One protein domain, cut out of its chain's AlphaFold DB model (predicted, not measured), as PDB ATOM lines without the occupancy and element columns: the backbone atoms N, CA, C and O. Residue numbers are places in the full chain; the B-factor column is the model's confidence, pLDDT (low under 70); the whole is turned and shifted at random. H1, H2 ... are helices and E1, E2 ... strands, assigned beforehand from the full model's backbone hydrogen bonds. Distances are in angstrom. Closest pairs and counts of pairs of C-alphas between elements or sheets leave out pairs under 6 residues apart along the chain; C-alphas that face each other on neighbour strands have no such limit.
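What this domain is: This is residues 6 to 84 of the 87 residues of the protein "Predicted ATP-binding protein involved in virulence" of Proteus mirabilis (UniProt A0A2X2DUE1). One long helix, H1, has a small strand hairpin, E1 and E2, near its beginning and a shorter helix, H2, steeply tilted to it by its last half. A long loop, residues 21 to 42, joins hairpin to H1. The 79 printed residues, under half in named elements, run E1, E2, H1, H2: mostly helix, with one antiparallel sheet, E1 - E2. The whole is loose, radius of gyration of the C-alphas 15.5 A, spanning 44 by 31 by 22 A.

Where its parts are: E1, residues 6 to 8, begins at C-alpha 6 (159.417, 163.133, 44.528). E2 is residues 17 to 20. H1, residues 43 to 62, is 28.7 A long. H2, residues 72 to 82, 16.1 A, ends at C-alpha 82 (148.511, 145.404, 50.982).

How they stand to each other: In the hairpin, N 6 and O 19 are 2.9 A apart, within hydrogen-bond range. E1 and H1 are near each other. H1, with residues 52 to 60 alone, touches H2 at a steep tilt of 65 degrees; the closest C-alphas, of Ala 56 and Thr 73, are 6.0 A apart. H2 is apart from both strands. Every O i to N i+4 pair is within hydrogen-bond range in H1, 6 of 7 in H2.

The domain as a whole: The farthest C-alphas, of Trp 25 and Pro 69, are 46.0 A apart. The printed part has no cut; the E2 to H1 link is long. Residues 63 to 84 have pLDDT under 70.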
ATOM      1  N   ILE A   6     159.232 164.489  45.041       92.94
ATOM      2  CA  ILE A   6     159.417 163.133  44.528       92.94
ATOM      3  C   ILE A   6     160.487 162.448  45.372       92.94
ATOM      4  O   ILE A   6     161.595 162.962  45.508       92.94
ATOM      5  N   TYR A   7     160.155 161.277  45.906       93.75
ATOM      6  CA  TYR A   7     161.062 160.453  46.696       93.75
ATOM      7  C   TYR A   7     161.588 159.318  45.824       93.75
ATOM      8  O   TYR A   7     160.808 158.562  45.239       93.75
ATOM      9  N   THR A   8     162.906 159.209  45.721       92.62
ATOM     10  CA  THR A   8     163.585 158.152  44.972       92.62
ATOM     11  C   THR A   8     164.245 157.178  45.940       92.62
ATOM     12  O   THR A   8     164.953 157.580  46.860       92.62
ATOM     13  N   GLN A   9     163.994 155.885  45.726       92.31
ATOM     14  CA  GLN A   9     164.623 154.799  46.468       92.31
ATOM     15  C   GLN A   9     164.871 153.612  45.532       92.31
ATOM     16  O   GLN A   9     163.928 152.979  45.054       92.31
ATOM     17  N   SER A  10     166.140 153.318  45.257       88.31
ATOM     18  CA  SER A  10     166.595 152.215  44.404       88.31
ATOM     19  C   SER A  10     165.980 152.224  42.992       88.31
ATOM     20  O   SER A  10     165.647 151.179  42.430       88.31
ATOM     21  N   VAL A  11     165.832 153.410  42.385       85.69
ATOM     22  CA  VAL A  11     165.137 153.607  41.093       85.69
ATOM     23  C   VAL A  11     166.106 153.622  39.898       85.69
ATOM     24  O   VAL A  11     166.142 154.550  39.084       85.69
ATOM     25  N   GLY A  12     166.913 152.568  39.773       85.19
ATOM     26  CA  GLY A  12     167.896 152.424  38.694       85.19
ATOM     27  C   GLY A  12     169.036 153.452  38.797       85.19
ATOM     28  O   GLY A  12     169.726 153.457  39.809       85.19
ATOM     29  N   PRO A  13     169.281 154.297  37.774       86.12
ATOM     30  CA  PRO A  13     170.393 155.257  37.770       86.12
ATOM     31  C   PRO A  13     170.116 156.545  38.567       86.12
ATOM     32  O   PRO A  13     170.972 157.427  38.607       86.12
ATOM     33  N   LEU A  14     168.918 156.697  39.140       88.00
ATOM     34  CA  LEU A  14     168.575 157.842  39.983       88.00
ATOM     35  C   LEU A  14     169.174 157.648  41.376       88.00
ATOM     36  O   LEU A  14     169.037 156.576  41.959       88.00
ATOM     37  N   ALA A  15     169.799 158.699  41.906       87.44
ATOM     38  CA  ALA A  15     170.245 158.715  43.291       87.44
ATOM     39  C   ALA A  15     169.044 158.651  44.243       87.44
ATOM     40  O   ALA A  15     167.972 159.188  43.946       87.44
ATOM     41  N   ASP A  16     169.245 158.022  45.396       93.12
ATOM     42  CA  ASP A  16     168.255 158.000  46.465       93.12
ATOM     43  C   ASP A  16     168.167 159.379  47.122       93.12
ATOM     44  O   ASP A  16     169.188 160.029  47.366       93.12
ATOM     45  N   GLY A  17     166.949 159.838  47.400       92.62
ATOM     46  CA  GLY A  17     166.739 161.145  48.008       92.62
ATOM     47  C   GLY A  17     165.392 161.776  47.689       92.62
ATOM     48  O   GLY A  17     164.426 161.107  47.319       92.62
ATOM     49  N   VAL A  18     165.338 163.095  47.877       93.50
ATOM     50  CA  VAL A  18     164.135 163.905  47.674       93.50
ATOM     51  C   VAL A  18     164.415 164.961  46.621       93.50
ATOM     52  O   VAL A  18     165.343 165.756  46.756       93.50
ATOM     53  N   ILE A  19     163.576 164.992  45.594       91.69
ATOM     54  CA  ILE A  19     163.529 166.067  44.608       91.69
ATOM     55  C   ILE A  19     162.353 166.958  44.997       91.69
ATOM     56  O   ILE A  19     161.198 166.552  44.856       91.69
ATOM     57  N   LYS A  20     162.641 168.149  45.524       92.69
ATOM     58  CA  LYS A  20     161.619 169.159  45.819       92.69
ATOM     59  C   LYS A  20     161.262 169.911  44.539       92.69
ATOM     60  O   LYS A  20     162.144 170.233  43.750       92.69
ATOM     61  N   LEU A  21     159.971 170.142  44.337       91.50
ATOM     62  CA  LEU A  21     159.408 170.920  43.229       91.50
ATOM     63  C   LEU A  21     158.798 172.237  43.734       91.50
ATOM     64  O   LEU A  21     157.944 172.823  43.075       91.50
ATOM     65  N   GLU A  22     159.186 172.648  44.934       90.88
ATOM     66  CA  GLU A  22     158.824 173.920  45.547       90.88
ATOM     67  C   GLU A  22     159.948 174.921  45.287       90.88
ATOM     68  O   GLU A  22     161.119 174.542  45.243       90.88
ATOM     69  N   ASP A  23     159.575 176.181  45.102       87.06
ATOM     70  CA  ASP A  23     160.517 177.287  45.039       87.06
ATOM     71  C   ASP A  23     161.074 177.565  46.439       87.06
ATOM     72  O   ASP A  23     160.323 177.810  47.386       87.06
ATOM     73  N   ASP A  24     162.399 177.562  46.567       85.00
ATOM     74  CA  ASP A  24     163.076 177.732  47.857       85.00
ATOM     75  C   ASP A  24     162.855 179.132  48.465       85.00
ATOM     76  O   ASP A  24     163.078 179.328  49.663       85.00
ATOM     77  N   TRP A  25     162.426 180.118  47.666       86.69
ATOM     78  CA  TRP A  25     162.204 181.490  48.126       86.69
ATOM     79  C   TRP A  25     160.764 181.747  48.585       86.69
ATOM     80  O   TRP A  25     160.538 182.329  49.648       86.69
ATOM     81  N   SER A  26     159.784 181.333  47.787       87.00
ATOM     82  CA  SER A  26     158.356 181.551  48.047       87.00
ATOM     83  C   SER A  26     157.685 180.396  48.795       87.00
ATOM     84  O   SER A  26     156.587 180.580  49.318       87.00
ATOM     85  N   ASN A  27     158.330 179.225  48.883       83.75
ATOM     86  CA  ASN A  27     157.728 177.959  49.320       83.75
ATOM     87  C   ASN A  27     156.465 177.576  48.525       83.75
ATOM     88  O   ASN A  27     155.649 176.771  48.985       83.75
ATOM     89  N   GLU A  28     156.268 178.149  47.337       89.94
ATOM     90  CA  GLU A  28     155.175 177.771  46.454       89.94
ATOM     91  C   GLU A  28     155.596 176.618  45.543       89.94
ATOM     92  O   GLU A  28     156.745 176.501  45.128       89.94
ATOM     93  N   ILE A  29     154.645 175.748  45.195       89.38
ATOM     94  CA  ILE A  29     154.904 174.682  44.223       89.38
ATOM     95  C   ILE A  29     155.140 175.320  42.853       89.38
ATOM     96  O   ILE A  29     154.306 176.104  42.381       89.38
ATOM     97  N   GLU A  30     156.206 174.910  42.172       88.94
ATOM     98  CA  GLU A  30     156.562 175.433  40.859       88.94
ATOM     99  C   GLU A  30     155.545 175.044  39.783       88.94
ATOM    100  O   GLU A  30     155.006 173.929  39.737       88.94
ATOM    101  N   ALA A  31     155.194 176.002  38.924       87.31
ATOM    102  CA  ALA A  31     154.236 175.768  37.833       87.31
ATOM    103  C   ALA A  31     154.889 175.060  36.650       87.31
ATOM    104  O   ALA A  31     154.226 174.312  35.928       87.31
ATOM    105  N   GLN A  32     156.187 175.288  36.471       89.12
ATOM    106  CA  GLN A  32     156.972 174.744  35.380       89.12
ATOM    107  C   GLN A  32     158.283 174.219  35.946       89.12
ATOM    108  O   GLN A  32     159.073 174.962  36.511       89.12
ATOM    109  N   VAL A  33     158.513 172.920  35.778       90.62
ATOM    110  CA  VAL A  33     159.725 172.250  36.248       90.62
ATOM    111  C   VAL A  33     160.471 171.709  35.041       90.62
ATOM    112  O   VAL A  33     159.896 171.003  34.209       90.62
ATOM    113  N   LEU A  34     161.768 172.004  34.961       91.31
ATOM    114  CA  LEU A  34     162.649 171.478  33.926       91.31
ATOM    115  C   LEU A  34     163.560 170.386  34.501       91.31
ATOM    116  O   LEU A  34     164.447 170.654  35.306       91.31
ATOM    117  N   PHE A  35     163.396 169.155  34.020       90.50
ATOM    118  CA  PHE A  35     164.311 168.059  34.340       90.50
ATOM    119  C   PHE A  35     165.496 168.050  33.366       90.50
ATOM    120  O   PHE A  35     165.349 167.664  32.202       90.50
ATOM    121  N   THR A  36     166.685 168.432  33.836       92.31
ATOM    122  CA  THR A  36     167.933 168.426  33.047       92.31
ATOM    123  C   THR A  36     168.968 167.448  33.612       92.31
ATOM    124  O   THR A  36     168.794 166.875  34.681       92.31
ATOM    125  N   GLY A  37     170.021 167.177  32.836       89.50
ATOM    126  CA  GLY A  37     171.130 166.299  33.219       89.50
ATOM    127  C   GLY A  37     171.687 165.526  32.025       89.50
ATOM    128  O   GLY A  37     171.089 165.528  30.947       89.50
ATOM    129  N   ASN A  38     172.793 164.808  32.207       90.94
ATOM    130  CA  ASN A  38     173.454 164.065  31.126       90.94
ATOM    131  C   ASN A  38     172.587 162.915  30.577       90.94
ATOM    132  O   ASN A  38     171.614 162.480  31.200       90.94
ATOM    133  N   ASN A  39     172.921 162.394  29.397       90.00
ATOM    134  CA  ASN A  39     172.270 161.185  28.891       90.00
ATOM    135  C   ASN A  39     172.530 160.008  29.844       90.00
ATOM    136  O   ASN A  39     173.624 159.865  30.377       90.00
ATOM    137  N   GLY A  40     171.502 159.192  30.093       86.88
ATOM    138  CA  GLY A  40     171.595 158.047  31.005       86.88
ATOM    139  C   GLY A  40     171.378 158.348  32.496       86.88
ATOM    140  O   GLY A  40     171.222 157.403  33.256       86.88
ATOM    141  N   CYS A  41     171.246 159.611  32.927       88.69
ATOM    142  CA  CYS A  41     171.022 159.953  34.350       88.69
ATOM    143  C   CYS A  41     169.620 159.619  34.905       88.69
ATOM    144  O   CYS A  41     169.285 160.008  36.015       88.69
ATOM    145  N   GLY A  42     168.765 158.937  34.137       89.94
ATOM    146  CA  GLY A  42     167.465 158.476  34.636       89.94
ATOM    147  C   GLY A  42     166.279 159.425  34.461       89.94
ATOM    148  O   GLY A  42     165.194 159.080  34.915       89.94
ATOM    149  N   LYS A  43     166.404 160.553  33.743       93.44
ATOM    150  CA  LYS A  43     165.267 161.466  33.451       93.44
ATOM    151  C   LYS A  43     164.021 160.743  32.924       93.44
ATOM    152  O   LYS A  43     162.923 160.922  33.437       93.44
ATOM    153  N   SER A  44     164.184 159.880  31.918       93.38
ATOM    154  CA  SER A  44     163.061 159.110  31.365       93.38
ATOM    155  C   SER A  44     162.516 158.077  32.354       93.38
ATOM    156  O   SER A  44     161.328 157.783  32.324       93.38
ATOM    157  N   THR A  45     163.360 157.522  33.226       92.69
ATOM    158  CA  THR A  45     162.934 156.604  34.294       92.69
ATOM    159  C   THR A  45     162.071 157.337  35.317       92.69
ATOM    160  O   THR A  45     160.992 156.851  35.646       92.69
ATOM    161  N   LEU A  46     162.491 158.536  35.731       92.00
ATOM    162  CA  LEU A  46     161.745 159.401  36.643       92.00
ATOM    163  C   LEU A  46     160.353 159.728  36.088       92.00
ATOM    164  O   LEU A  46     159.346 159.445  36.733       92.00
ATOM    165  N   LEU A  47     160.287 160.246  34.856       92.50
ATOM    166  CA  LEU A  47     159.019 160.628  34.223       92.50
ATOM    167  C   LEU A  47     158.073 159.436  34.024       92.50
ATOM    168  O   LEU A  47     156.869 159.568  34.234       92.50
ATOM    169  N   ARG A  48     158.601 158.255  33.671       92.12
ATOM    170  CA  ARG A  48     157.790 157.028  33.590       92.12
ATOM    171  C   ARG A  48     157.244 156.620  34.956       92.12
ATOM    172  O   ARG A  48     156.075 156.264  35.041       92.12
ATOM    173  N   GLY A  49     158.056 156.692  36.012       91.12
ATOM    174  CA  GLY A  49     157.615 156.402  37.378       91.12
ATOM    175  C   GLY A  49     156.476 157.322  37.822       91.12
ATOM    176  O   GLY A  49     155.447 156.837  38.289       91.12
ATOM    177  N   ILE A  50     156.619 158.631  37.581       91.38
ATOM    178  CA  ILE A  50     155.571 159.625  37.860       91.38
ATOM    179  C   ILE A  50     154.284 159.286  37.100       91.38
ATOM    180  O   ILE A  50     153.215 159.272  37.702       91.38
ATOM    181  N   ALA A  51     154.375 158.961  35.806       91.69
ATOM    182  CA  ALA A  51     153.205 158.612  35.001       91.69
ATOM    183  C   ALA A  51     152.462 157.375  35.544       91.69
ATOM    184  O   ALA A  51     151.239 157.405  35.669       91.69
ATOM    185  N   ILE A  52     153.190 156.318  35.923       90.94
ATOM    186  CA  ILE A  52     152.604 155.089  36.488       90.94
ATOM    187  C   ILE A  52     151.938 155.381  37.841       90.94
ATOM    188  O   ILE A  52     150.830 154.905  38.097       90.94
ATOM    189  N   LEU A  53     152.578 156.173  38.708       90.06
ATOM    190  CA  LEU A  53     151.998 156.574  39.995       90.06
ATOM    191  C   LEU A  53     150.738 157.421  39.809       90.06
ATOM    192  O   LEU A  53     149.758 157.225  40.524       90.06
ATOM    193  N   TRP A  54     150.741 158.324  38.832       90.19
ATOM    194  CA  TRP A  54     149.590 159.166  38.529       90.19
ATOM    195  C   TRP A  54     148.405 158.359  37.993       90.19
ATOM    196  O   TRP A  54     147.271 158.565  38.421       90.19
ATOM    197  N   GLU A  55     148.660 157.398  37.102       88.44
ATOM    198  CA  GLU A  55     147.636 156.473  36.610       88.44
ATOM    199  C   GLU A  55     147.066 155.623  37.757       88.44
ATOM    200  O   GLU A  55     145.849 155.526  37.922       88.44
ATOM    201  N   ALA A  56     147.940 155.054  38.593       88.06
ATOM    202  CA  ALA A  56     147.558 154.281  39.770       88.06
ATOM    203  C   ALA A  56     146.684 155.093  40.740       88.06
ATOM    204  O   ALA A  56     145.670 154.586  41.222       88.06
ATOM    205  N   LEU A  57     147.049 156.354  40.987       87.31
ATOM    206  CA  LEU A  57     146.279 157.286  41.808       87.31
ATOM    207  C   LEU A  57     144.913 157.589  41.186       87.31
ATOM    208  O   LEU A  57     143.911 157.582  41.893       87.31
ATOM    209  N   GLY A  58     144.857 157.815  39.871       86.75
ATOM    210  CA  GLY A  58     143.602 158.043  39.153       86.75
ATOM    211  C   GLY A  58     142.651 156.850  39.246       86.75
ATOM    212  O   GLY A  58     141.470 157.029  39.536       86.75
ATOM    213  N   ILE A  59     143.165 155.627  39.083       85.31
ATOM    214  CA  ILE A  59     142.383 154.395  39.275       85.31
ATOM    215  C   ILE A  59     141.878 154.299  40.719       85.31
ATOM    216  O   ILE A  59     140.710 153.982  40.931       85.31
ATOM    217  N   TRP A  60     142.739 154.584  41.700       82.75
ATOM    218  CA  TRP A  60     142.388 154.528  43.121       82.75
ATOM    219  C   TRP A  60     141.328 155.566  43.521       82.75
ATOM    220  O   TRP A  60     140.425 155.255  44.289       82.75
ATOM    221  N   LEU A  61     141.388 156.782  42.975       82.81
ATOM    222  CA  LEU A  61     140.362 157.806  43.203       82.81
ATOM    223  C   LEU A  61     139.041 157.489  42.483       82.81
ATOM    224  O   LEU A  61     137.985 157.914  42.936       82.81
ATOM    225  N   SER A  62     139.096 156.753  41.369       79.12
ATOM    226  CA  SER A  62     137.931 156.401  40.543       79.12
ATOM    227  C   SER A  62     137.127 155.206  41.085       79.12
ATOM    228  O   SER A  62     136.023 154.930  40.614       79.12
ATOM    229  N   THR A  63     137.639 154.468  42.079       61.97
ATOM    230  CA  THR A  63     136.930 153.308  42.643       61.97
ATOM    231  C   THR A  63     135.731 153.687  43.518       61.97
ATOM    232  O   THR A  63     135.796 153.597  44.739       61.97
ATOM    233  N   GLU A  64     134.604 153.986  42.869       57.19
ATOM    234  CA  GLU A  64     133.264 153.537  43.289       57.19
ATOM    235  C   GLU A  64     132.803 152.270  42.521       57.19
ATOM    236  O   GLU A  64     131.717 151.757  42.774       57.19
ATOM    237  N   GLN A  65     133.606 151.708  41.596       52.91
ATOM    238  CA  GLN A  65     133.233 150.519  40.802       52.91
ATOM    239  C   GLN A  65     134.203 149.321  40.915       52.91
ATOM    240  O   GLN A  65     135.408 149.509  41.117       52.91
ATOM    241  N   PRO A  66     133.709 148.068  40.749       51.81
ATOM    242  CA  PRO A  66     134.515 146.856  40.877       51.81
ATOM    243  C   PRO A  66     135.544 146.745  39.745       51.81
ATOM    244  O   PRO A  66     135.229 146.765  38.559       51.81
ATOM    245  N   LEU A  67     136.806 146.593  40.130       53.59
ATOM    246  CA  LEU A  67     137.978 146.647  39.258       53.59
ATOM    247  C   LEU A  67     138.030 145.484  38.222       53.59
ATOM    248  O   LEU A  67     138.385 144.356  38.581       53.59
ATOM    249  N   ALA A  68     137.879 145.764  36.913       53.69
ATOM    250  CA  ALA A  68     137.988 144.809  35.774       53.69
ATOM    251  C   ALA A  68     139.436 144.541  35.243       53.69
ATOM    252  O   ALA A  68     140.259 145.462  35.257       53.69
ATOM    253  N   PRO A  69     139.806 143.307  34.819       56.72
ATOM    254  CA  PRO A  69     141.165 142.752  34.953       56.72
ATOM    255  C   PRO A  69     142.282 143.216  33.983       56.72
ATOM    256  O   PRO A  69     142.065 143.382  32.796       56.72
ATOM    257  N   ALA A  70     143.505 143.250  34.555       53.69
ATOM    258  CA  ALA A  70     144.864 143.112  33.979       53.69
ATOM    259  C   ALA A  70     145.557 144.292  33.237       53.69
ATOM    260  O   ALA A  70     145.589 144.350  32.017       53.69
ATOM    261  N   SER A  71     146.298 145.125  33.987       61.94
ATOM    262  CA  SER A  71     147.431 145.937  33.494       61.94
ATOM    263  C   SER A  71     148.559 145.979  34.544       61.94
ATOM    264  O   SER A  71     148.311 145.719  35.726       61.94
ATOM    265  N   ASN A  72     149.808 146.271  34.148       59.81
ATOM    266  CA  ASN A  72     150.968 146.327  35.061       59.81
ATOM    267  C   ASN A  72     150.775 147.328  36.218       59.81
ATOM    268  O   ASN A  72     151.223 147.067  37.335       59.81
ATOM    269  N   THR A  73     150.016 148.399  35.986       57.09
ATOM    270  CA  THR A  73     149.620 149.409  36.977       57.09
ATOM    271  C   THR A  73     148.862 148.784  38.161       57.09
ATOM    272  O   THR A  73     149.061 149.178  39.310       57.09
ATOM    273  N   ARG A  74     148.094 147.699  37.942       59.56
ATOM    274  CA  ARG A  74     147.426 146.954  39.030       59.56
ATOM    275  C   ARG A  74     148.379 146.253  39.982       59.56
ATOM    276  O   ARG A  74     148.024 146.105  41.149       59.56
ATOM    277  N   LYS A  75     149.528 145.752  39.506       59.88
ATOM    278  CA  LYS A  75     150.490 145.077  40.396       59.88
ATOM    279  C   LYS A  75     150.969 146.064  41.456       59.88
ATOM    280  O   LYS A  75     150.949 145.733  42.632       59.88
ATOM    281  N   MET A  76     151.270 147.291  41.038       58.59
ATOM    282  CA  MET A  76     151.703 148.360  41.934       58.59
ATOM    283  C   MET A  76     150.584 148.827  42.878       58.59
ATOM    284  O   MET A  76     150.812 148.904  44.080       58.59
ATOM    285  N   VAL A  77     149.356 149.043  42.379       59.97
ATOM    286  CA  VAL A  77     148.196 149.410  43.227       59.97
ATOM    287  C   VAL A  77     147.886 148.328  44.271       59.97
ATOM    288  O   VAL A  77     147.612 148.644  45.426       59.97
ATOM    289  N   ARG A  78     147.962 147.041  43.902       57.16
ATOM    290  CA  ARG A  78     147.766 145.930  44.848       57.16
ATOM    291  C   ARG A  78     148.862 145.863  45.906       57.16
ATOM    292  O   ARG A  78     148.537 145.568  47.049       57.16
ATOM    293  N   THR A  79     150.118 146.134  45.549       58.53
ATOM    294  CA  THR A  79     151.220 146.227  46.519       58.53
ATOM    295  C   THR A  79     150.983 147.377  47.500       58.53
ATOM    296  O   THR A  79     151.002 147.148  48.704       58.53
ATOM    297  N   LEU A  80     150.632 148.569  47.008       56.19
ATOM    298  CA  LEU A  80     150.340 149.740  47.850       56.19
ATOM    299  C   LEU A  80     149.120 149.541  48.769       56.19
ATOM    300  O   LEU A  80     149.082 150.073  49.876       56.19
ATOM    301  N   GLY A  81     148.119 148.773  48.333       57.75
ATOM    302  CA  GLY A  81     146.947 148.442  49.146       57.75
ATOM    303  C   GLY A  81     147.183 147.352  50.200       57.75
ATOM    304  O   GLY A  81     146.383 147.243  51.127       57.75
ATOM    305  N   ARG A  82     148.245 146.542  50.081       51.78
ATOM    306  CA  ARG A  82     148.511 145.404  50.982       51.78
ATOM    307  C   ARG A  82     149.208 145.811  52.282       51.78
ATOM    308  O   ARG A  82     148.973 145.168  53.298       51.78
ATOM    309  N   ASP A  83     149.972 146.903  52.267       48.81
ATOM    310  CA  ASP A  83     150.703 147.413  53.440       48.81
ATOM    311  C   ASP A  83     149.828 148.207  54.428       48.81
ATOM    312  O   ASP A  83     150.308 148.630  55.475       48.81
ATOM    313  N   ARG A  84     148.531 148.405  54.139       43.41
ATOM    314  CA  ARG A  84     147.606 149.163  55.007       43.41
ATOM    315  C   ARG A  84     146.550 148.321  55.736       43.41
ATOM    316  O   ARG A  84     145.644 148.892  56.334       43.41
TER     317      ARG A  84